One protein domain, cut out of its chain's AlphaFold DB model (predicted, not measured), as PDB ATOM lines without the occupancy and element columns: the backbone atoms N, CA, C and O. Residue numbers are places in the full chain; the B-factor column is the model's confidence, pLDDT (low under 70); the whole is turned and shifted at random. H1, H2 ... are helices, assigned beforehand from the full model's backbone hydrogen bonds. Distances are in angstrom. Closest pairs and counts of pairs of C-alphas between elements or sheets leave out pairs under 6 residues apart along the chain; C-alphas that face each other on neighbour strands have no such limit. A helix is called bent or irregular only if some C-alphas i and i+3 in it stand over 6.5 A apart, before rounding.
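AT A GLANCE: This is residues 4 to 170 of the 175 residues of an uncharacterized protein of uncultured Truepera sp (UniProt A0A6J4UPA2). Three very long helices make a thin up-and-down bundle: H1 runs the length of the rod, the bent helix H2 returns beside it, and H3 runs back again, packed closely on arm H2b over its first part. H3 then slants away from the others, and its last stretch, residues 151 to 168, sticks out free with the two residues that follow it, while the short arm H2a keeps to the last part of H1. The printed part has 167 residues with three named helices, in the order H1, H2, H3, and no named strand; the class is all helix. The whole is extended, with a radius of gyration of the C-alphas of 25.3 A, and the C-alphas span 81 by 40 by 21 A.

HOW THE PARTS SIT: H1, residues 4 to 57, has a kink of 26 degrees near residue 15. It is neither bent nor irregular, but only just: C-alphas 13 and 16 are 6.2 A apart. By its hydrogen bonds H2, residues 64 to 113, was assigned as one helix, but it is bent: C-alphas 74 and 77 are 6.8 A apart. Its arms, H2a with residues 64 to 74 and H2b with residues 77 to 113, stand at a shallow tilt of 29 degrees. H1 and H2a form a helical hairpin; H1 touches H2a with residues 44 to 55 alone, opposite ways at a shallow tilt of 25 degrees, and the closest C-alphas, those of Arg 48 and Leu 69, are 6.9 A apart. H1 also touches H2b, with 23 pairs of C-alphas within 8 A, the closest being those of Ile 20 and Val 97 at 6.0 A. These two run opposite ways at a shallow tilt of 20 degrees. H3, residues 116 to 168, touches H2b with 57 pairs of C-alphas within 8 A, and the closest, those of Gly 96 and Gly 129, are 4.4 A apart. H2b and H3 form a helical hairpin, running opposite ways at a shallow tilt of 19 degrees. H1 and H3 only just touch, with 3 pairs of C-alphas within 8 A, through residues 16 to 30 of H1 and 126 to 140 of H3 alone; the closest C-alphas are those of Cys 23 and Leu 133, at 7.3 A. They run the same way at a shallow tilt of 34.5 degrees, only just short of steep. H2a and H3 are apart. H1, H2b and H3 make a bundle, up and down, each running against the one before it in the chain. Every O i to N i+4 pair is within hydrogen-bond range in H2a and H3; in H1 it is 47 of 50 and in H2b 32 of 33.

IN THESE COORDINATES: H1 begins with C-alpha 4 at (180.445, 140.726, 94.303) and ends with C-alpha 57 at (102.043, 134.952, 106.165), a length of 79.5 A. H2a is 15.8 A long from C-alpha 64 to C-alpha 74. H2b is 54.0 A long and ends with C-alpha 113 at (174.351, 126.667, 85.553). H3 is 78.4 A long, from C-alpha 116 to C-alpha 168 at (105.846, 169.522, 96.243).

THE WHOLE: The two C-alphas farthest apart are those of Thr 113 and Arg 170, at 85.1 A, and the outline is a rod. Residues 56 to 64, 112 to 117 and 151 to 170 stand free; the body without them has 132 residues and spans 76 by 23 by 20 A. The link from H1 to H2 is short, with 6 residues, and the link from H2 to H3 is tight, with 2 residues. The printed part has no cut. The mean pLDDT of the printed part is 76.7, and 45 residues are under 70: residues 55 to 73, 75, 79 and 147 to 170.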
ATOM      1  N   ALA A   4     181.156 140.059  95.393       84.75
ATOM      2  CA  ALA A   4     180.445 140.726  94.303       84.75
ATOM      3  C   ALA A   4     179.396 139.827  93.613       84.75
ATOM      4  O   ALA A   4     178.319 140.293  93.234       84.75
ATOM      5  N   MET A   5     179.675 138.525  93.477       81.69
ATOM      6  CA  MET A   5     178.758 137.567  92.848       81.69
ATOM      7  C   MET A   5     177.549 137.270  93.750       81.69
ATOM      8  O   MET A   5     176.416 137.177  93.269       81.69
ATOM      9  N   VAL A   6     177.777 137.176  95.063       82.12
ATOM     10  CA  VAL A   6     176.710 136.994  96.059       82.12
ATOM     11  C   VAL A   6     175.779 138.205  96.063       82.12
ATOM     12  O   VAL A   6     174.566 138.042  95.931       82.12
ATOM     13  N   THR A   7     176.325 139.425  96.123       85.25
ATOM     14  CA  THR A   7     175.519 140.659  96.149       85.25
ATOM     15  C   THR A   7     174.657 140.809  94.896       85.25
ATOM     16  O   THR A   7     173.471 141.124  94.999       85.25
ATOM     17  N   ARG A   8     175.210 140.519  93.711       82.94
ATOM     18  CA  ARG A   8     174.473 140.586  92.438       82.94
ATOM     19  C   ARG A   8     173.316 139.590  92.378       82.94
ATOM     20  O   ARG A   8     172.245 139.915  91.873       82.94
ATOM     21  N   THR A   9     173.525 138.387  92.908       77.62
ATOM     22  CA  THR A   9     172.495 137.341  92.947       77.62
ATOM     23  C   THR A   9     171.348 137.744  93.871       77.62
ATOM     24  O   THR A   9     170.187 137.643  93.485       77.62
ATOM     25  N   ILE A  10     171.660 138.288  95.052       82.06
ATOM     26  CA  ILE A  10     170.649 138.814  95.980       82.06
ATOM     27  C   ILE A  10     169.842 139.941  95.321       82.06
ATOM     28  O   ILE A  10     168.619 139.935  95.401       82.06
ATOM     29  N   GLN A  11     170.498 140.876  94.626       84.00
ATOM     30  CA  GLN A  11     169.816 141.981  93.934       84.00
ATOM     31  C   GLN A  11     168.863 141.497  92.834       84.00
ATOM     32  O   GLN A  11     167.765 142.037  92.701       84.00
ATOM     33  N   LEU A  12     169.253 140.467  92.077       81.12
ATOM     34  CA  LEU A  12     168.403 139.864  91.047       81.12
ATOM     35  C   LEU A  12     167.156 139.200  91.643       81.12
ATOM     36  O   LEU A  12     166.076 139.315  91.075       81.12
ATOM     37  N   ILE A  13     167.296 138.548  92.798       82.88
ATOM     38  CA  ILE A  13     166.186 137.893  93.502       82.88
ATOM     39  C   ILE A  13     165.290 138.926  94.211       82.88
ATOM     40  O   ILE A  13     164.089 138.711  94.350       82.88
ATOM     41  N   LEU A  14     165.838 140.070  94.631       84.81
ATOM     42  CA  LEU A  14     165.094 141.091  95.374       84.81
ATOM     43  C   LEU A  14     163.988 141.754  94.536       84.81
ATOM     44  O   LEU A  14     162.921 142.058  95.065       84.81
ATOM     45  N   ALA A  15     164.217 141.960  93.237       81.81
ATOM     46  CA  ALA A  15     163.248 142.605  92.349       81.81
ATOM     47  C   ALA A  15     161.882 141.878  92.297       81.81
ATOM     48  O   ALA A  15     160.874 142.514  92.617       81.81
ATOM     49  N   PRO A  16     161.797 140.570  91.979       82.56
ATOM     50  CA  PRO A  16     160.523 139.849  91.999       82.56
ATOM     51  C   PRO A  16     159.900 139.772  93.404       82.56
ATOM     52  O   PRO A  16     158.679 139.858  93.523       82.56
ATOM     53  N   VAL A  17     160.695 139.709  94.482       86.06
ATOM     54  CA  VAL A  17     160.178 139.696  95.870       86.06
ATOM     55  C   VAL A  17     159.423 140.980  96.221       86.06
ATOM     56  O   VAL A  17     158.354 140.924  96.835       86.06
ATOM     57  N   LEU A  18     159.948 142.144  95.827       88.06
ATOM     58  CA  LEU A  18     159.286 143.431  96.069       88.06
ATOM     59  C   LEU A  18     157.968 143.535  95.295       88.06
ATOM     60  O   LEU A  18     156.970 144.016  95.833       88.06
ATOM     61  N   ILE A  19     157.950 143.028  94.061       86.12
ATOM     62  CA  ILE A  19     156.755 142.989  93.217       86.12
ATOM     63  C   ILE A  19     155.682 142.081  93.842       86.12
ATOM     64  O   ILE A  19     154.524 142.489  93.960       86.12
ATOM     65  N   ILE A  20     156.059 140.886  94.313       85.19
ATOM     66  CA  ILE A  20     155.146 139.971  95.021       85.19
ATOM     67  C   ILE A  20     154.598 140.626  96.298       85.19
ATOM     68  O   ILE A  20     153.403 140.531  96.572       85.19
ATOM     69  N   SER A  21     155.439 141.329  97.062       87.81
ATOM     70  CA  SER A  21     155.019 142.009  98.298       87.81
ATOM     71  C   SER A  21     153.992 143.112  98.030       87.81
ATOM     72  O   SER A  21     152.966 143.180  98.706       87.81
ATOM     73  N   ALA A  22     154.221 143.946  97.010       83.25
ATOM     74  CA  ALA A  22     153.248 144.950  96.588       83.25
ATOM     75  C   ALA A  22     151.930 144.294  96.142       83.25
ATOM     76  O   ALA A  22     150.853 144.731  96.546       83.25
ATOM     77  N   CYS A  23     152.013 143.191  95.390       82.94
ATOM     78  CA  CYS A  23     150.839 142.425  94.986       82.94
ATOM     79  C   CYS A  23     150.057 141.880  96.187       82.94
ATOM     80  O   CYS A  23     148.832 141.933  96.177       82.94
ATOM     81  N   ALA A  24     150.727 141.378  97.228       81.94
ATOM     82  CA  ALA A  24     150.059 140.861  98.423       81.94
ATOM     83  C   ALA A  24     149.216 141.942  99.121       81.94
ATOM     84  O   ALA A  24     148.093 141.668  99.545       81.94
ATOM     85  N   ILE A  25     149.719 143.180  99.177       81.69
ATOM     86  CA  ILE A  25     148.977 144.331  99.713       81.69
ATOM     87  C   ILE A  25     147.751 144.628  98.840       81.69
ATOM     88  O   ILE A  25     146.641 144.759  99.358       81.69
ATOM     89  N   THR A  26     147.927 144.695  97.516       77.38
ATOM     90  CA  THR A  26     146.829 144.956  96.574       77.38
ATOM     91  C   THR A  26     145.745 143.877  96.649       77.38
ATOM     92  O   THR A  26     144.563 144.197  96.760       77.38
ATOM     93  N   VAL A  27     146.143 142.602  96.658       80.00
ATOM     94  CA  VAL A  27     145.246 141.448  96.813       80.00
ATOM     95  C   VAL A  27     144.513 141.503  98.147       80.00
ATOM     96  O   VAL A  27     143.307 141.287  98.170       80.00
ATOM     97  N   GLY A  28     145.197 141.842  99.243       77.75
ATOM     98  CA  GLY A  28     144.567 142.017 100.553       77.75
ATOM     99  C   GLY A  28     143.458 143.073 100.538       77.75
ATOM    100  O   GLY A  28     142.373 142.833 101.069       77.75
ATOM    101  N   GLY A  29     143.687 144.203  99.861       79.50
ATOM    102  CA  GLY A  29     142.667 145.235  99.652       79.50
ATOM    103  C   GLY A  29     141.459 144.732  98.852       79.50
ATOM    104  O   GLY A  29     140.317 144.904  99.282       79.50
ATOM    105  N   LEU A  30     141.704 144.046  97.730       77.12
ATOM    106  CA  LEU A  30     140.660 143.435  96.893       77.12
ATOM    107  C   LEU A  30     139.849 142.378  97.656       77.12
ATOM    108  O   LEU A  30     138.627 142.333  97.524       77.12
ATOM    109  N   LEU A  31     140.500 141.556  98.484       77.12
ATOM    110  CA  LEU A  31     139.843 140.527  99.295       77.12
ATOM    111  C   LEU A  31     138.919 141.147 100.351       77.12
ATOM    112  O   LEU A  31     137.807 140.662 100.561       77.12
ATOM    113  N   GLY A  32     139.356 142.240 100.985       77.88
ATOM    114  CA  GLY A  32     138.524 143.010 101.911       77.88
ATOM    115  C   GLY A  32     137.298 143.607 101.219       77.88
ATOM    116  O   GLY A  32     136.183 143.501 101.731       77.88
ATOM    117  N   HIS A  33     137.478 144.160 100.016       77.44
ATOM    118  CA  HIS A  33     136.374 144.694  99.221       77.44
ATOM    119  C   HIS A  33     135.391 143.598  98.774       77.44
ATOM    120  O   HIS A  33     134.178 143.738  98.942       77.44
ATOM    121  N   TYR A  34     135.908 142.459  98.303       77.31
ATOM    122  CA  TYR A  34     135.122 141.268  97.977       77.31
ATOM    123  C   TYR A  34     134.278 140.804  99.172       77.31
ATOM    124  O   TYR A  34     133.075 140.567  99.037       77.31
ATOM    125  N   ALA A  35     134.890 140.710 100.359       74.69
ATOM    126  CA  ALA A  35     134.205 140.304 101.580       74.69
ATOM    127  C   ALA A  35     133.068 141.274 101.934       74.69
ATOM    128  O   ALA A  35     131.954 140.824 102.206       74.69
ATOM    129  N   ALA A  36     133.305 142.585 101.835       79.12
ATOM    130  CA  ALA A  36     132.292 143.607 102.089       79.12
ATOM    131  C   ALA A  36     131.101 143.517 101.115       79.12
ATOM    132  O   ALA A  36     129.949 143.530 101.557       79.12
ATOM    133  N   ILE A  37     131.352 143.361  99.806       77.56
ATOM    134  CA  ILE A  37     130.286 143.176  98.803       77.56
ATOM    135  C   ILE A  37     129.497 141.895  99.093       77.56
ATOM    136  O   ILE A  37     128.266 141.906  99.086       77.56
ATOM    137  N   SER A  38     130.192 140.790  99.370       73.25
ATOM    138  CA  SER A  38     129.547 139.500  99.631       73.25
ATOM    139  C   SER A  38     128.681 139.517 100.899       73.25
ATOM    140  O   SER A  38     127.629 138.878 100.932       73.25
ATOM    141  N   GLY A  39     129.089 140.282 101.918       80.12
ATOM    142  CA  GLY A  39     128.312 140.521 103.133       80.12
ATOM    143  C   GLY A  39     127.004 141.245 102.828       80.12
ATOM    144  O   GLY A  39     125.938 140.722 103.144       80.12
ATOM    145  N   ARG A  40     127.076 142.366 102.100       80.44
ATOM    146  CA  ARG A  40     125.882 143.116 101.668       80.44
ATOM    147  C   ARG A  40     124.941 142.274 100.812       80.44
ATOM    148  O   ARG A  40     123.733 142.304 101.010       80.44
ATOM    149  N   LEU A  41     125.482 141.477  99.887       76.25
ATOM    150  CA  LEU A  41     124.669 140.590  99.052       76.25
ATOM    151  C   LEU A  41     123.909 139.559  99.902       76.25
ATOM    152  O   LEU A  41     122.744 139.272  99.634       76.25
ATOM    153  N   ARG A  42     124.553 139.013 100.941       81.00
ATOM    154  CA  ARG A  42     123.920 138.077 101.879       81.00
ATOM    155  C   ARG A  42     122.846 138.746 102.731       81.00
ATOM    156  O   ARG A  42     121.821 138.116 102.963       81.00
ATOM    157  N   GLU A  43     123.069 139.977 103.181       84.00
ATOM    158  CA  GLU A  43     122.073 140.763 103.925       84.00
ATOM    159  C   GLU A  43     120.831 141.026 103.070       84.00
ATOM    160  O   GLU A  43     119.743 140.620 103.463       84.00
ATOM    161  N   LEU A  44     121.003 141.543 101.849       76.94
ATOM    162  CA  LEU A  44     119.898 141.768 100.908       76.94
ATOM    163  C   LEU A  44     119.149 140.472 100.567       76.94
ATOM    164  O   LEU A  44     117.928 140.454 100.453       76.94
ATOM    165  N   THR A  45     119.869 139.356 100.428       74.94
ATOM    166  CA  THR A  45     119.242 138.047 100.180       74.94
ATOM    167  C   THR A  45     118.414 137.579 101.381       74.94
ATOM    168  O   THR A  45     117.367 136.959 101.196       74.94
ATOM    169  N   ARG A  46     118.861 137.857 102.613       82.38
ATOM    170  CA  ARG A  46     118.094 137.542 103.829       82.38
ATOM    171  C   ARG A  46     116.854 138.416 103.938       82.38
ATOM    172  O   ARG A  46     115.784 137.866 104.154       82.38
ATOM    173  N   GLU A  47     116.994 139.717 103.706       78.12
ATOM    174  CA  GLU A  47     115.883 140.674 103.709       78.12
ATOM    175  C   GLU A  47     114.805 140.279 102.691       78.12
ATOM    176  O   GLU A  47     113.623 140.225 103.017       78.12
ATOM    177  N   ARG A  48     115.218 139.863 101.487       75.69
ATOM    178  CA  ARG A  48     114.322 139.288 100.474       75.69
ATOM    179  C   ARG A  48     113.562 138.080 100.989       75.69
ATOM    180  O   ARG A  48     112.350 137.997 100.828       75.69
ATOM    181  N   LEU A  49     114.277 137.124 101.574       77.00
ATOM    182  CA  LEU A  49     113.673 135.890 102.064       77.00
ATOM    183  C   LEU A  49     112.693 136.159 103.216       77.00
ATOM    184  O   LEU A  49     111.665 135.492 103.306       77.00
ATOM    185  N   GLU A  50     113.009 137.128 104.071       81.19
ATOM    186  CA  GLU A  50     112.175 137.559 105.193       81.19
ATOM    187  C   GLU A  50     110.902 138.255 104.697       81.19
ATOM    188  O   GLU A  50     109.810 137.816 105.050       81.19
ATOM    189  N   GLN A  51     111.015 139.195 103.754       71.94
ATOM    190  CA  GLN A  51     109.863 139.837 103.108       71.94
ATOM    191  C   GLN A  51     108.965 138.841 102.362       71.94
ATOM    192  O   GLN A  51     107.746 138.899 102.491       71.94
ATOM    193  N   LEU A  52     109.534 137.879 101.621       71.62
ATOM    194  CA  LEU A  52     108.744 136.817 100.977       71.62
ATOM    195  C   LEU A  52     108.003 135.943 102.003       71.62
ATOM    196  O   LEU A  52     106.901 135.455 101.734       71.62
ATOM    197  N   ARG A  53     108.604 135.715 103.176       74.81
ATOM    198  CA  ARG A  53     108.001 134.931 104.259       74.81
ATOM    199  C   ARG A  53     106.889 135.698 104.977       74.81
ATOM    200  O   ARG A  53     105.890 135.093 105.353       74.81
ATOM    201  N   GLU A  54     107.040 137.007 105.136       72.19
ATOM    202  CA  GLU A  54     106.003 137.890 105.678       72.19
ATOM    203  C   GLU A  54     104.824 138.048 104.709       72.19
ATOM    204  O   GLU A  54     103.677 137.914 105.129       72.19
ATOM    205  N   ASP A  55     105.081 138.214 103.407       67.50
ATOM    206  CA  ASP A  55     104.040 138.331 102.371       67.50
ATOM    207  C   ASP A  55     103.207 137.038 102.244       67.50
ATOM    208  O   ASP A  55     101.991 137.064 102.052       67.50
ATOM    209  N   SER A  56     103.844 135.876 102.439       65.31
ATOM    210  CA  SER A  56     103.150 134.582 102.490       65.31
ATOM    211  C   SER A  56     102.389 134.340 103.801       65.31
ATOM    212  O   SER A  56     101.423 133.575 103.804       65.31
ATOM    213  N   ALA A  57     102.769 135.003 104.898       68.06
ATOM    214  CA  ALA A  57     102.043 134.952 106.165       68.06
ATOM    215  C   ALA A  57     100.867 135.946 106.216       68.06
ATOM    216  O   ALA A  57      99.833 135.628 106.811       68.06
ATOM    217  N   HIS A  58     100.992 137.128 105.597       63.62
ATOM    218  CA  HIS A  58     100.012 138.224 105.627       63.62
ATOM    219  C   HIS A  58      99.746 138.800 104.215       63.62
ATOM    220  O   HIS A  58     100.251 139.867 103.871       63.62
ATOM    221  N   PRO A  59      98.871 138.165 103.408       59.78
ATOM    222  CA  PRO A  59      98.667 138.495 101.986       59.78
ATOM    223  C   PRO A  59      98.026 139.865 101.675       59.78
ATOM    224  O   PRO A  59      97.779 140.178 100.512       59.78
ATOM    225  N   TYR A  60      97.672 140.658 102.692       55.19
ATOM    226  CA  TYR A  60      96.803 141.840 102.571       55.19
ATOM    227  C   TYR A  60      97.541 143.192 102.583       55.19
ATOM    228  O   TYR A  60      96.886 144.231 102.636       55.19
ATOM    229  N   THR A  61      98.873 143.214 102.470       56.41
ATOM    230  CA  THR A  61      99.695 144.440 102.347       56.41
ATOM    231  C   THR A  61     100.432 144.476 100.998       56.41
ATOM    232  O   THR A  61     101.633 144.234 100.944       56.41
ATOM    233  N   PRO A  62      99.748 144.752  99.865       54.84
ATOM    234  CA  PRO A  62     100.248 144.360  98.543       54.84
ATOM    235  C   PRO A  62     101.068 145.441  97.818       54.84
ATOM    236  O   PRO A  62     101.655 145.150  96.778       54.84
ATOM    237  N   GLY A  63     101.072 146.688  98.307       56.84
ATOM    238  CA  GLY A  63     101.684 147.828  97.607       56.84
ATOM    239  C   GLY A  63     103.165 148.010  97.931       56.84
ATOM    240  O   GLY A  63     104.019 147.855  97.065       56.84
ATOM    241  N   TYR A  64     103.467 148.268  99.204       57.09
ATOM    242  CA  TYR A  64     104.815 148.621  99.662       57.09
ATOM    243  C   TYR A  64     105.817 147.458  99.535       57.09
ATOM    244  O   TYR A  64     106.958 147.650  99.120       57.09
ATOM    245  N   THR A  65     105.376 146.228  99.823       59.25
ATOM    246  CA  THR A  65     106.217 145.017  99.790       59.25
ATOM    247  C   THR A  65     106.664 144.661  98.373       59.25
ATOM    248  O   THR A  65     107.812 144.277  98.158       59.25
ATOM    249  N   ARG A  66     105.789 144.822  97.371       60.28
ATOM    250  CA  ARG A  66     106.120 144.512  95.969       60.28
ATOM    251  C   ARG A  66     107.066 145.530  95.345       60.28
ATOM    252  O   ARG A  66     107.915 145.141  94.547       60.28
ATOM    253  N   GLU A  67     106.940 146.801  95.713       60.50
ATOM    254  CA  GLU A  67     107.802 147.872  95.209       60.50
ATOM    255  C   GLU A  67     109.223 147.775  95.793       60.50
ATOM    256  O   GLU A  67     110.193 147.757  95.033       60.50
ATOM    257  N   HIS A  68     109.352 147.531  97.105       61.38
ATOM    258  CA  HIS A  68     110.644 147.248  97.750       61.38
ATOM    259  C   HIS A  68     111.329 145.992  97.193       61.38
ATOM    260  O   HIS A  68     112.537 145.982  96.945       61.38
ATOM    261  N   LEU A  69     110.564 144.925  96.942       62.56
ATOM    262  CA  LEU A  69     111.084 143.730  96.283       62.56
ATOM    263  C   LEU A  69     111.582 144.061  94.857       62.56
ATOM    264  O   LEU A  69     112.639 143.580  94.446       62.56
ATOM    265  N   GLY A  70     110.882 144.908  94.104       63.62
ATOM    266  CA  GLY A  70     111.337 145.356  92.784       63.62
ATOM    267  C   GLY A  70     112.689 146.080  92.824       63.62
ATOM    268  O   GLY A  70     113.561 145.814  91.992       63.62
ATOM    269  N   GLU A  71     112.910 146.937  93.822       63.50
ATOM    270  CA  GLU A  71     114.181 147.653  93.984       63.50
ATOM    271  C   GLU A  71     115.348 146.737  94.365       63.50
ATOM    272  O   GLU A  71     116.454 146.906  93.841       63.50
ATOM    273  N   ILE A  72     115.121 145.732  95.218       64.75
ATOM    274  CA  ILE A  72     116.175 144.772  95.581       64.75
ATOM    275  C   ILE A  72     116.581 143.918  94.366       64.75
ATOM    276  O   ILE A  72     117.771 143.666  94.158       64.75
ATOM    277  N   ASP A  73     115.623 143.527  93.517       67.50
ATOM    278  CA  ASP A  73     115.909 142.800  92.270       67.50
ATOM    279  C   ASP A  73     116.704 143.625  91.260       67.50
ATOM    280  O   ASP A  73     117.552 143.083  90.548       67.50
ATOM    281  N   ALA A  74     116.468 144.936  91.205       70.81
ATOM    282  CA  ALA A  74     117.198 145.825  90.310       70.81
ATOM    283  C   ALA A  74     118.675 145.991  90.723       70.81
ATOM    284  O   ALA A  74     119.538 146.187  89.864       70.81
ATOM    285  N   GLN A  75     118.991 145.889  92.020       64.88
ATOM    286  CA  GLN A  75     120.347 146.101  92.549       64.88
ATOM    287  C   GLN A  75     121.213 144.828  92.567       64.88
ATOM    288  O   GLN A  75     122.439 144.899  92.420       64.88
ATOM    289  N   LEU A  76     120.592 143.652  92.698       70.75
ATOM    290  CA  LEU A  76     121.269 142.353  92.752       70.75
ATOM    291  C   LEU A  76     122.198 142.039  91.553       70.75
ATOM    292  O   LEU A  76     123.330 141.589  91.780       70.75
ATOM    293  N   PRO A  77     121.802 142.268  90.281       73.81
ATOM    294  CA  PRO A  77     122.647 141.926  89.136       73.81
ATOM    295  C   PRO A  77     123.903 142.802  89.033       73.81
ATOM    296  O   PRO A  77     124.946 142.310  88.589       73.81
ATOM    297  N   ASP A  78     123.846 144.065  89.475       71.81
ATOM    298  CA  ASP A  78     125.011 144.958  89.449       71.81
ATOM    299  C   ASP A  78     126.051 144.543  90.503       71.81
ATOM    300  O   ASP A  78     127.248 144.464  90.210       71.81
ATOM    301  N   LEU A  79     125.598 144.144  91.698       67.25
ATOM    302  CA  LEU A  79     126.466 143.576  92.737       67.25
ATOM    303  C   LEU A  79     127.136 142.270  92.282       67.25
ATOM    304  O   LEU A  79     128.336 142.086  92.491       67.25
ATOM    305  N   LEU A  80     126.407 141.388  91.589       74.50
ATOM    306  CA  LEU A  80     126.962 140.148  91.027       74.50
ATOM    307  C   LEU A  80     127.981 140.399  89.906       74.50
ATOM    308  O   LEU A  80     128.935 139.633  89.738       74.50
ATOM    309  N   ARG A  81     127.801 141.453  89.103       75.69
ATOM    310  CA  ARG A  81     128.783 141.844  88.082       75.69
ATOM    311  C   ARG A  81     130.071 142.369  88.720       75.69
ATOM    312  O   ARG A  81     131.151 141.966  88.293       75.69
ATOM    313  N   ARG A  82     129.959 143.190  89.767       73.06
ATOM    314  CA  ARG A  82     131.109 143.687  90.547       73.06
ATOM    315  C   ARG A  82     131.868 142.551  91.218       73.06
ATOM    316  O   ARG A  82     133.090 142.497  91.123       73.06
ATOM    317  N   LEU A  83     131.150 141.601  91.819       74.81
ATOM    318  CA  LEU A  83     131.760 140.446  92.476       74.81
ATOM    319  C   LEU A  83     132.606 139.609  91.503       74.81
ATOM    320  O   LEU A  83     133.709 139.195  91.854       74.81
ATOM    321  N   ARG A  84     132.125 139.408  90.267       78.31
ATOM    322  CA  ARG A  84     132.876 138.707  89.211       78.31
ATOM    323  C   ARG A  84     134.137 139.454  88.788       78.31
ATOM    324  O   ARG A  84     135.186 138.834  88.704       78.31
ATOM    325  N   LEU A  85     134.066 140.774  88.605       75.19
ATOM    326  CA  LEU A  85     135.245 141.586  88.270       75.19
ATOM    327  C   LEU A  85     136.338 141.488  89.341       75.19
ATOM    328  O   LEU A  85     137.510 141.313  89.009       75.19
ATOM    329  N   VAL A  86     135.959 141.555  90.622       76.56
ATOM    330  CA  VAL A  86     136.910 141.402  91.736       76.56
ATOM    331  C   VAL A  86     137.491 139.986  91.768       76.56
ATOM    332  O   VAL A  86     138.692 139.818  91.978       76.56
ATOM    333  N   HIS A  87     136.668 138.966  91.518       79.31
ATOM    334  CA  HIS A  87     137.113 137.575  91.443       79.31
ATOM    335  C   HIS A  87     138.119 137.336  90.305       79.31
ATOM    336  O   HIS A  87     139.167 136.731  90.529       79.31
ATOM    337  N   ASP A  88     137.850 137.860  89.110       79.44
ATOM    338  CA  ASP A  88     138.746 137.734  87.958       79.44
ATOM    339  C   ASP A  88     140.073 138.472  88.198       79.44
ATOM    340  O   ASP A  88     141.145 137.953  87.876       79.44
ATOM    341  N   ALA A  89     140.028 139.649  88.838       78.38
ATOM    342  CA  ALA A  89     141.228 140.375  89.253       78.38
ATOM    343  C   ALA A  89     142.072 139.557  90.245       78.38
ATOM    344  O   ALA A  89     143.289 139.461  90.085       78.38
ATOM    345  N   LEU A  90     141.429 138.910  91.223       78.94
ATOM    346  CA  LEU A  90     142.077 138.019  92.190       78.94
ATOM    347  C   LEU A  90     142.749 136.821  91.512       78.94
ATOM    348  O   LEU A  90     143.912 136.535  91.797       78.94
ATOM    349  N   LEU A  91     142.058 136.140  90.591       83.06
ATOM    350  CA  LEU A  91     142.633 135.025  89.833       83.06
ATOM    351  C   LEU A  91     143.848 135.466  89.009       83.06
ATOM    352  O   LEU A  91     144.881 134.791  89.014       83.06
ATOM    353  N   CYS A  92     143.756 136.626  88.352       83.12
ATOM    354  CA  CYS A  92     144.863 137.204  87.601       83.12
ATOM    355  C   CYS A  92     146.065 137.495  88.517       83.12
ATOM    356  O   CYS A  92     147.185 137.078  88.211       83.12
ATOM    357  N   ALA A  93     145.829 138.097  89.688       79.44
ATOM    358  CA  ALA A  93     146.859 138.374  90.688       79.44
ATOM    359  C   ALA A  93     147.582 137.101  91.147       79.44
ATOM    360  O   ALA A  93     148.809 137.020  91.085       79.44
ATOM    361  N   TYR A  94     146.822 136.081  91.561       84.62
ATOM    362  CA  TYR A  94     147.391 134.819  92.036       84.62
ATOM    363  C   TYR A  94     148.171 134.088  90.941       84.62
ATOM    364  O   TYR A  94     149.231 133.530  91.224       84.62
ATOM    365  N   SER A  95     147.702 134.139  89.690       86.44
ATOM    366  CA  SER A  95     148.439 133.569  88.558       86.44
ATOM    367  C   SER A  95     149.780 134.281  88.323       86.44
ATOM    368  O   SER A  95     150.803 133.616  88.168       86.44
ATOM    369  N   GLY A  96     149.812 135.619  88.394       84.81
ATOM    370  CA  GLY A  96     151.039 136.409  88.257       84.81
ATOM    371  C   GLY A  96     152.037 136.143  89.384       84.81
ATOM    372  O   GLY A  96     153.224 135.939  89.124       84.81
ATOM    373  N   VAL A  97     151.557 136.057  90.631       87.62
ATOM    374  CA  VAL A  97     152.387 135.685  91.789       87.62
ATOM    375  C   VAL A  97     152.986 134.290  91.612       87.62
ATOM    376  O   VAL A  97     154.184 134.121  91.825       87.62
ATOM    377  N   ALA A  98     152.198 133.301  91.181       88.62
ATOM    378  CA  ALA A  98     152.699 131.946  90.951       88.62
ATOM    379  C   ALA A  98     153.811 131.912  89.885       88.62
ATOM    380  O   ALA A  98     154.825 131.238  90.073       88.62
ATOM    381  N   VAL A  99     153.655 132.683  88.802       89.25
ATOM    382  CA  VAL A  99     154.679 132.814  87.754       89.25
ATOM    383  C   VAL A  99     155.951 133.475  88.293       89.25
ATOM    384  O   VAL A  99     157.036 132.980  88.013       89.25
ATOM    385  N   LEU A 100     155.849 134.534  89.101       87.25
ATOM    386  CA  LEU A 100     157.022 135.193  89.695       87.25
ATOM    387  C   LEU A 100     157.741 134.320  90.728       87.25
ATOM    388  O   LEU A 100     158.966 134.339  90.809       87.25
ATOM    389  N   VAL A 101     157.004 133.522  91.500       89.81
ATOM    390  CA  VAL A 101     157.613 132.534  92.398       89.81
ATOM    391  C   VAL A 101     158.381 131.491  91.584       89.81
ATOM    392  O   VAL A 101     159.512 131.166  91.936       89.81
ATOM    393  N   MET A 102     157.814 131.008  90.472       89.00
ATOM    394  CA  MET A 102     158.514 130.097  89.560       89.00
ATOM    395  C   MET A 102     159.765 130.754  88.957       89.00
ATOM    396  O   MET A 102     160.829 130.139  88.915       89.00
ATOM    397  N   ASP A 103     159.657 132.019  88.555       90.19
ATOM    398  CA  ASP A 103     160.746 132.815  87.992       90.19
ATOM    399  C   ASP A 103     161.969 132.890  88.919       90.19
ATOM    400  O   ASP A 103     163.100 132.691  88.473       90.19
ATOM    401  N   MET A 104     161.758 133.051  90.232       89.00
ATOM    402  CA  MET A 104     162.849 133.044  91.216       89.00
ATOM    403  C   MET A 104     163.675 131.744  91.177       89.00
ATOM    404  O   MET A 104     164.902 131.794  91.305       89.00
ATOM    405  N   PHE A 105     163.039 130.588  90.953       89.38
ATOM    406  CA  PHE A 105     163.749 129.312  90.794       89.38
ATOM    407  C   PHE A 105     164.521 129.245  89.472       89.38
ATOM    408  O   PHE A 105     165.652 128.754  89.446       89.38
ATOM    409  N   VAL A 106     163.948 129.768  88.382       88.75
ATOM    410  CA  VAL A 106     164.608 129.822  87.068       88.75
ATOM    411  C   VAL A 106     165.839 130.733  87.112       88.75
ATOM    412  O   VAL A 106     166.893 130.348  86.607       88.75
ATOM    413  N   ILE A 107     165.753 131.891  87.779       87.31
ATOM    414  CA  ILE A 107     166.892 132.794  88.008       87.31
ATOM    415  C   ILE A 107     167.995 132.073  88.789       87.31
ATOM    416  O   ILE A 107     169.155 132.095  88.374       87.31
ATOM    417  N   ALA A 108     167.649 131.403  89.892       86.31
ATOM    418  CA  ALA A 108     168.621 130.661  90.691       86.31
ATOM    419  C   ALA A 108     169.329 129.577  89.856       86.31
ATOM    420  O   ALA A 108     170.559 129.475  89.878       86.31
ATOM    421  N   LEU A 109     168.573 128.820  89.055       87.44
ATOM    422  CA  LEU A 109     169.124 127.807  88.157       87.44
ATOM    423  C   LEU A 109     170.027 128.424  87.079       87.44
ATOM    424  O   LEU A 109     171.093 127.879  86.788       87.44
ATOM    425  N   ALA A 110     169.639 129.562  86.500       88.62
ATOM    426  CA  ALA A 110     170.434 130.272  85.501       88.62
ATOM    427  C   ALA A 110     171.783 130.737  86.064       88.62
ATOM    428  O   ALA A 110     172.805 130.612  85.389       88.62
ATOM    429  N   VAL A 111     171.797 131.216  87.311       85.62
ATOM    430  CA  VAL A 111     173.023 131.628  88.008       85.62
ATOM    431  C   VAL A 111     173.932 130.430  88.285       85.62
ATOM    432  O   VAL A 111     175.125 130.506  88.005       85.62
ATOM    433  N   VAL A 112     173.387 129.315  88.785       87.69
ATOM    434  CA  VAL A 112     174.179 128.113  89.115       87.69
ATOM    435  C   VAL A 112     174.743 127.436  87.864       87.69
ATOM    436  O   VAL A 112     175.886 126.991  87.862       87.69
ATOM    437  N   THR A 113     173.953 127.356  86.792       88.00
ATOM    438  CA  THR A 113     174.351 126.667  85.553       88.00
ATOM    439  C   THR A 113     175.150 127.548  84.594       88.00
ATOM    440  O   THR A 113     175.763 127.028  83.664       88.00
ATOM    441  N   GLY A 114     175.113 128.876  84.759       85.62
ATOM    442  CA  GLY A 114     175.688 129.830  83.803       85.62
ATOM    443  C   GLY A 114     175.043 129.782  82.409       85.62
ATOM    444  O   GLY A 114     175.609 130.297  81.443       85.62
ATOM    445  N   SER A 115     173.878 129.142  82.270       89.81
ATOM    446  CA  SER A 115     173.233 128.902  80.979       89.81
ATOM    447  C   SER A 115     172.533 130.155  80.453       89.81
ATOM    448  O   SER A 115     171.597 130.672  81.069       89.81
ATOM    449  N   ARG A 116     172.908 130.597  79.243       89.81
ATOM    450  CA  ARG A 116     172.194 131.673  78.525       89.81
ATOM    451  C   ARG A 116     170.727 131.320  78.254       89.81
ATOM    452  O   ARG A 116     169.878 132.208  78.269       89.81
ATOM    453  N   GLY A 117     170.424 130.038  78.031       89.62
ATOM    454  CA  GLY A 117     169.054 129.571  77.806       89.62
ATOM    455  C   GLY A 117     168.178 129.760  79.043       89.62
ATOM    456  O   GLY A 117     167.097 130.335  78.948       89.62
ATOM    457  N   ALA A 118     168.684 129.372  80.217       87.62
ATOM    458  CA  ALA A 118     167.986 129.566  81.488       87.62
ATOM    459  C   ALA A 118     167.791 131.057  81.816       87.62
ATOM    460  O   ALA A 118     166.717 131.446  82.259       87.62
ATOM    461  N   ALA A 119     168.784 131.904  81.523       87.38
ATOM    462  CA  ALA A 119     168.655 133.353  81.696       87.38
ATOM    463  C   ALA A 119     167.579 133.972  80.781       87.38
ATOM    464  O   ALA A 119     166.851 134.868  81.199       87.38
ATOM    465  N   THR A 120     167.456 133.480  79.543       90.06
ATOM    466  CA  THR A 120     166.425 133.943  78.598       90.06
ATOM    467  C   THR A 120     165.032 133.495  79.039       90.06
ATOM    468  O   THR A 120     164.088 134.280  78.979       90.06
ATOM    469  N   LEU A 121     164.909 132.255  79.528       91.50
ATOM    470  CA  LEU A 121     163.662 131.746  80.101       91.50
ATOM    471  C   LEU A 121     163.244 132.543  81.336       91.50
ATOM    472  O   LEU A 121     162.089 132.944  81.391       91.50
ATOM    473  N   ALA A 122     164.176 132.832  82.252       89.56
ATOM    474  CA  ALA A 122     163.922 133.672  83.424       89.56
ATOM    475  C   ALA A 122     163.403 135.055  83.008       89.56
ATOM    476  O   ALA A 122     162.354 135.506  83.443       89.56
ATOM    477  N   LEU A 123     164.073 135.724  82.067       88.50
ATOM    478  CA  LEU A 123     163.591 137.022  81.599       88.50
ATOM    479  C   LEU A 123     162.167 136.937  81.011       88.50
ATOM    480  O   LEU A 123     161.341 137.818  81.257       88.50
ATOM    481  N   GLY A 124     161.870 135.871  80.264       91.62
ATOM    482  CA  GLY A 124     160.542 135.618  79.705       91.62
ATOM    483  C   GLY A 124     159.468 135.378  80.771       91.62
ATOM    484  O   GLY A 124     158.407 136.002  80.710       91.62
ATOM    485  N   SER A 125     159.732 134.518  81.761       90.00
ATOM    486  CA  SER A 125     158.804 134.262  82.872       90.00
ATOM    487  C   SER A 125     158.589 135.498  83.734       90.00
ATOM    488  O   SER A 125     157.447 135.799  84.080       90.00
ATOM    489  N   PHE A 126     159.642 136.267  84.009       88.62
ATOM    490  CA  PHE A 126     159.552 137.530  84.732       88.62
ATOM    491  C   PHE A 126     158.614 138.531  84.041       88.62
ATOM    492  O   PHE A 126     157.726 139.111  84.677       88.62
ATOM    493  N   LEU A 127     158.770 138.719  82.725       90.75
ATOM    494  CA  LEU A 127     157.909 139.597  81.924       90.75
ATOM    495  C   LEU A 127     156.455 139.108  81.911       90.75
ATOM    496  O   LEU A 127     155.526 139.907  82.052       90.75
ATOM    497  N   LEU A 128     156.244 137.796  81.794       91.62
ATOM    498  CA  LEU A 128     154.911 137.198  81.825       91.62
ATOM    499  C   LEU A 128     154.228 137.392  83.190       91.62
ATOM    500  O   LEU A 128     153.073 137.808  83.253       91.62
ATOM    501  N   GLY A 129     154.947 137.164  84.290       88.06
ATOM    502  CA  GLY A 129     154.429 137.401  85.639       88.06
ATOM    503  C   GLY A 129     154.094 138.875  85.872       88.06
ATOM    504  O   GLY A 129     153.013 139.209  86.356       88.06
ATOM    505  N   THR A 130     154.984 139.773  85.442       87.75
ATOM    506  CA  THR A 130     154.800 141.226  85.574       87.75
ATOM    507  C   THR A 130     153.606 141.736  84.760       87.75
ATOM    508  O   THR A 130     152.841 142.565  85.249       87.75
ATOM    509  N   THR A 131     153.395 141.229  83.540       88.81
ATOM    510  CA  THR A 131     152.218 141.594  82.727       88.81
ATOM    511  C   THR A 131     150.914 141.102  83.349       88.81
ATOM    512  O   THR A 131     149.948 141.861  83.381       88.81
ATOM    513  N   GLY A 132     150.891 139.897  83.927       86.38
ATOM    514  CA  GLY A 132     149.747 139.413  84.707       86.38
ATOM    515  C   GLY A 132     149.405 140.340  85.879       86.38
ATOM    516  O   GLY A 132     148.251 140.725  86.061       86.38
ATOM    517  N   LEU A 133     150.411 140.796  86.626       84.12
ATOM    518  CA  LEU A 133     150.195 141.758  87.712       84.12
ATOM    519  C   LEU A 133     149.735 143.132  87.221       84.12
ATOM    520  O   LEU A 133     148.885 143.760  87.852       84.12
ATOM    521  N   PHE A 134     150.250 143.591  86.083       86.38
ATOM    522  CA  PHE A 134     149.783 144.826  85.466       86.38
ATOM    523  C   PHE A 134     148.305 144.728  85.061       86.38
ATOM    524  O   PHE A 134     147.530 145.641  85.343       86.38
ATOM    525  N   LEU A 135     147.883 143.600  84.479       85.88
ATOM    526  CA  LEU A 135     146.477 143.341  84.158       85.88
ATOM    527  C   LEU A 135     145.600 143.304  85.417       85.88
ATOM    528  O   LEU A 135     144.539 143.926  85.429       85.88
ATOM    529  N   CYS A 136     146.060 142.664  86.497       84.50
ATOM    530  CA  CYS A 136     145.384 142.720  87.795       84.50
ATOM    531  C   CYS A 136     145.186 144.169  88.271       84.50
ATOM    532  O   CYS A 136     144.090 144.537  88.692       84.50
ATOM    533  N   ALA A 137     146.223 145.007  88.189       81.81
ATOM    534  CA  ALA A 137     146.130 146.409  88.583       81.81
ATOM    535  C   ALA A 137     145.119 147.185  87.720       81.81
ATOM    536  O   ALA A 137     144.332 147.967  88.251       81.81
ATOM    537  N   LEU A 138     145.081 146.940  86.405       85.31
ATOM    538  CA  LEU A 138     144.091 147.552  85.511       85.31
ATOM    539  C   LEU A 138     142.658 147.135  85.857       85.31
ATOM    540  O   LEU A 138     141.770 147.986  85.871       85.31
ATOM    541  N   LEU A 139     142.433 145.855  86.165       79.25
ATOM    542  CA  LEU A 139     141.123 145.360  86.592       79.25
ATOM    543  C   LEU A 139     140.693 145.996  87.918       79.25
ATOM    544  O   LEU A 139     139.553 146.439  88.033       79.25
ATOM    545  N   ALA A 140     141.614 146.127  88.876       76.56
ATOM    546  CA  ALA A 140     141.356 146.817  90.135       76.56
ATOM    547  C   ALA A 140     141.000 148.302  89.916       76.56
ATOM    548  O   ALA A 140     140.042 148.805  90.489       76.56
ATOM    549  N   ILE A 141     141.710 149.010  89.030       80.56
ATOM    550  CA  ILE A 141     141.391 150.409  88.694       80.56
ATOM    551  C   ILE A 141     140.024 150.522  88.007       80.56
ATOM    552  O   ILE A 141     139.256 151.443  88.299       80.56
ATOM    553  N   ALA A 142     139.717 149.616  87.074       77.94
ATOM    554  CA  ALA A 142     138.429 149.589  86.389       77.94
ATOM    555  C   ALA A 142     137.282 149.372  87.384       77.94
ATOM    556  O   ALA A 142     136.275 150.081  87.333       77.94
ATOM    557  N   GLU A 143     137.469 148.460  88.335       78.31
ATOM    558  CA  GLU A 143     136.528 148.187  89.414       78.31
ATOM    559  C   GLU A 143     136.301 149.426  90.298       78.31
ATOM    560  O   GLU A 143     135.158 149.879  90.429       78.31
ATOM    561  N   VAL A 144     137.368 150.086  90.758       77.31
ATOM    562  CA  VAL A 144     137.283 151.339  91.532       77.31
ATOM    563  C   VAL A 144     136.551 152.439  90.755       77.31
ATOM    564  O   VAL A 144     135.703 153.142  91.314       77.31
ATOM    565  N   ARG A 145     136.810 152.584  89.448       74.81
ATOM    566  CA  ARG A 145     136.095 153.556  88.602       74.81
ATOM    567  C   ARG A 145     134.604 153.253  88.513       74.81
ATOM    568  O   ARG A 145     133.793 154.163  88.681       74.81
ATOM    569  N   THR A 146     134.229 151.994  88.284       70.06
ATOM    570  CA  THR A 146     132.811 151.588  88.262       70.06
ATOM    571  C   THR A 146     132.131 151.761  89.623       70.06
ATOM    572  O   THR A 146     130.934 152.051  89.687       70.06
ATOM    573  N   SER A 147     132.890 151.654  90.718       67.00
ATOM    574  CA  SER A 147     132.435 151.979  92.072       67.00
ATOM    575  C   SER A 147     132.098 153.460  92.224       67.00
ATOM    576  O   SER A 147     130.964 153.802  92.562       67.00
ATOM    577  N   HIS A 148     133.029 154.345  91.866       68.12
ATOM    578  CA  HIS A 148     132.830 155.789  91.982       68.12
ATOM    579  C   HIS A 148     131.662 156.326  91.150       68.12
ATOM    580  O   HIS A 148     130.904 157.164  91.639       68.12
ATOM    581  N   VAL A 149     131.498 155.852  89.911       66.06
ATOM    582  CA  VAL A 149     130.407 156.313  89.036       66.06
ATOM    583  C   VAL A 149     129.043 155.942  89.625       66.06
ATOM    584  O   VAL A 149     128.178 156.806  89.738       66.06
ATOM    585  N   ALA A 150     128.882 154.707  90.106       60.72
ATOM    586  CA  ALA A 150     127.616 154.249  90.674       60.72
ATOM    587  C   ALA A 150     127.236 154.945  91.988       60.72
ATOM    588  O   ALA A 150     126.063 155.249  92.199       60.72
ATOM    589  N   VAL A 151     128.208 155.248  92.856       65.19
ATOM    590  CA  VAL A 151     127.950 156.050  94.065       65.19
ATOM    591  C   VAL A 151     127.526 157.472  93.687       65.19
ATOM    592  O   VAL A 151     126.599 158.017  94.284       65.19
ATOM    593  N   GLY A 152     128.148 158.056  92.658       67.00
ATOM    594  CA  GLY A 152     127.769 159.371  92.138       67.00
ATOM    595  C   GLY A 152     126.348 159.407  91.568       67.00
ATOM    596  O   GLY A 152     125.611 160.354  91.831       67.00
ATOM    597  N   ASP A 153     125.941 158.374  90.829       61.25
ATOM    598  CA  ASP A 153     124.580 158.255  90.292       61.25
ATOM    599  C   ASP A 153     123.532 158.042  91.391       61.25
ATOM    600  O   ASP A 153     122.461 158.651  91.350       61.25
ATOM    601  N   ALA A 154     123.845 157.235  92.408       58.59
ATOM    602  CA  ALA A 154     122.963 157.039  93.554       58.59
ATOM    603  C   ALA A 154     122.789 158.331  94.369       58.59
ATOM    604  O   ALA A 154     121.662 158.707  94.687       58.59
ATOM    605  N   ALA A 155     123.879 159.061  94.635       64.19
ATOM    606  CA  ALA A 155     123.831 160.341  95.339       64.19
ATOM    607  C   ALA A 155     123.035 161.405  94.564       64.19
ATOM    608  O   ALA A 155     122.239 162.135  95.155       64.19
ATOM    609  N   ARG A 156     123.192 161.463  93.233       67.38
ATOM    610  CA  ARG A 156     122.409 162.362  92.369       67.38
ATOM    611  C   ARG A 156     120.920 162.034  92.378       67.38
ATOM    612  O   ARG A 156     120.112 162.954  92.433       67.38
ATOM    613  N   ARG A 157     120.547 160.751  92.357       64.44
ATOM    614  CA  ARG A 157     119.143 160.323  92.471       64.44
ATOM    615  C   ARG A 157     118.523 160.731  93.805       64.44
ATOM    616  O   ARG A 157     117.428 161.277  93.804       64.44
ATOM    617  N   VAL A 158     119.227 160.525  94.917       68.69
ATOM    618  CA  VAL A 158     118.739 160.938  96.246       68.69
ATOM    619  C   VAL A 158     118.585 162.461  96.324       68.69
ATOM    620  O   VAL A 158     117.568 162.947  96.807       68.69
ATOM    621  N   ALA A 159     119.535 163.225  95.776       68.00
ATOM    622  CA  ALA A 159     119.424 164.684  95.701       68.00
ATOM    623  C   ALA A 159     118.251 165.152  94.812       68.00
ATOM    624  O   ALA A 159     117.598 166.148  95.123       68.00
ATOM    625  N   ALA A 160     117.960 164.434  93.724       67.69
ATOM    626  CA  ALA A 160     116.819 164.715  92.852       67.69
ATOM    627  C   ALA A 160     115.467 164.420  93.534       67.69
ATOM    628  O   ALA A 160     114.521 165.178  93.356       67.69
ATOM    629  N   ILE A 161     115.382 163.369  94.356       66.25
ATOM    630  CA  ILE A 161     114.172 163.050  95.134       66.25
ATOM    631  C   ILE A 161     113.960 164.090  96.244       66.25
ATOM    632  O   ILE A 161     112.872 164.645  96.358       66.25
ATOM    633  N   GLY A 162     115.017 164.448  96.983       58.53
ATOM    634  CA  GLY A 162     114.930 165.469  98.036       58.53
ATOM    635  C   GLY A 162     114.608 166.876  97.516       58.53
ATOM    636  O   GLY A 162     114.037 167.685  98.238       58.53
ATOM    637  N   THR A 163     114.925 167.187  96.255       59.53
ATOM    638  CA  THR A 163     114.501 168.451  95.623       59.53
ATOM    639  C   THR A 163     113.051 168.408  95.131       59.53
ATOM    640  O   THR A 163     112.382 169.442  95.151       59.53
ATOM    641  N   PHE A 164     112.535 167.237  94.747       56.66
ATOM    642  CA  PHE A 164     111.127 167.055  94.383       56.66
ATOM    643  C   PHE A 164     110.197 167.180  95.599       56.66
ATOM    644  O   PHE A 164     109.182 167.865  95.520       56.66
ATOM    645  N   GLU A 165     110.582 166.598  96.738       54.91
ATOM    646  CA  GLU A 165     109.816 166.642  97.995       54.91
ATOM    647  C   GLU A 165     109.702 168.078  98.548       54.91
ATOM    648  O   GLU A 165     108.612 168.542  98.875       54.91
ATOM    649  N   VAL A 166     110.796 168.851  98.503       56.00
ATOM    650  CA  VAL A 166     110.830 170.270  98.924       56.00
ATOM    651  C   VAL A 166     110.030 171.195  97.993       56.00
ATOM    652  O   VAL A 166     109.590 172.270  98.407       56.00
ATOM    653  N   THR A 167     109.841 170.810  96.728       56.09
ATOM    654  CA  THR A 167     109.065 171.607  95.763       56.09
ATOM    655  C   THR A 167     107.575 171.254  95.813       56.09
ATOM    656  O   THR A 167     106.748 172.152  95.679       56.09
ATOM    657  N   GLY A 168     107.229 169.990  96.092       51.03
ATOM    658  CA  GLY A 168     105.846 169.522  96.243       51.03
ATOM    659  C   GLY A 168     105.128 170.065  97.486       51.03
ATOM    660  O   GLY A 168     103.962 170.432  97.394       51.03
ATOM    661  N   GLU A 169     105.821 170.234  98.620       51.56
ATOM    662  CA  GLU A 169     105.223 170.834  99.832       51.56
ATOM    663  C   GLU A 169     104.868 172.327  99.683       51.56
ATOM    664  O   GLU A 169     104.077 172.863 100.460       51.56
ATOM    665  N   ARG A 170     105.433 173.034  98.692       50.12
ATOM    666  CA  ARG A 170     105.181 174.473  98.495       50.12
ATOM    667  C   ARG A 170     103.911 174.789  97.706       50.12
ATOM    668  O   ARG A 170     103.501 175.947  97.713       50.12
TER     669      ARG A 170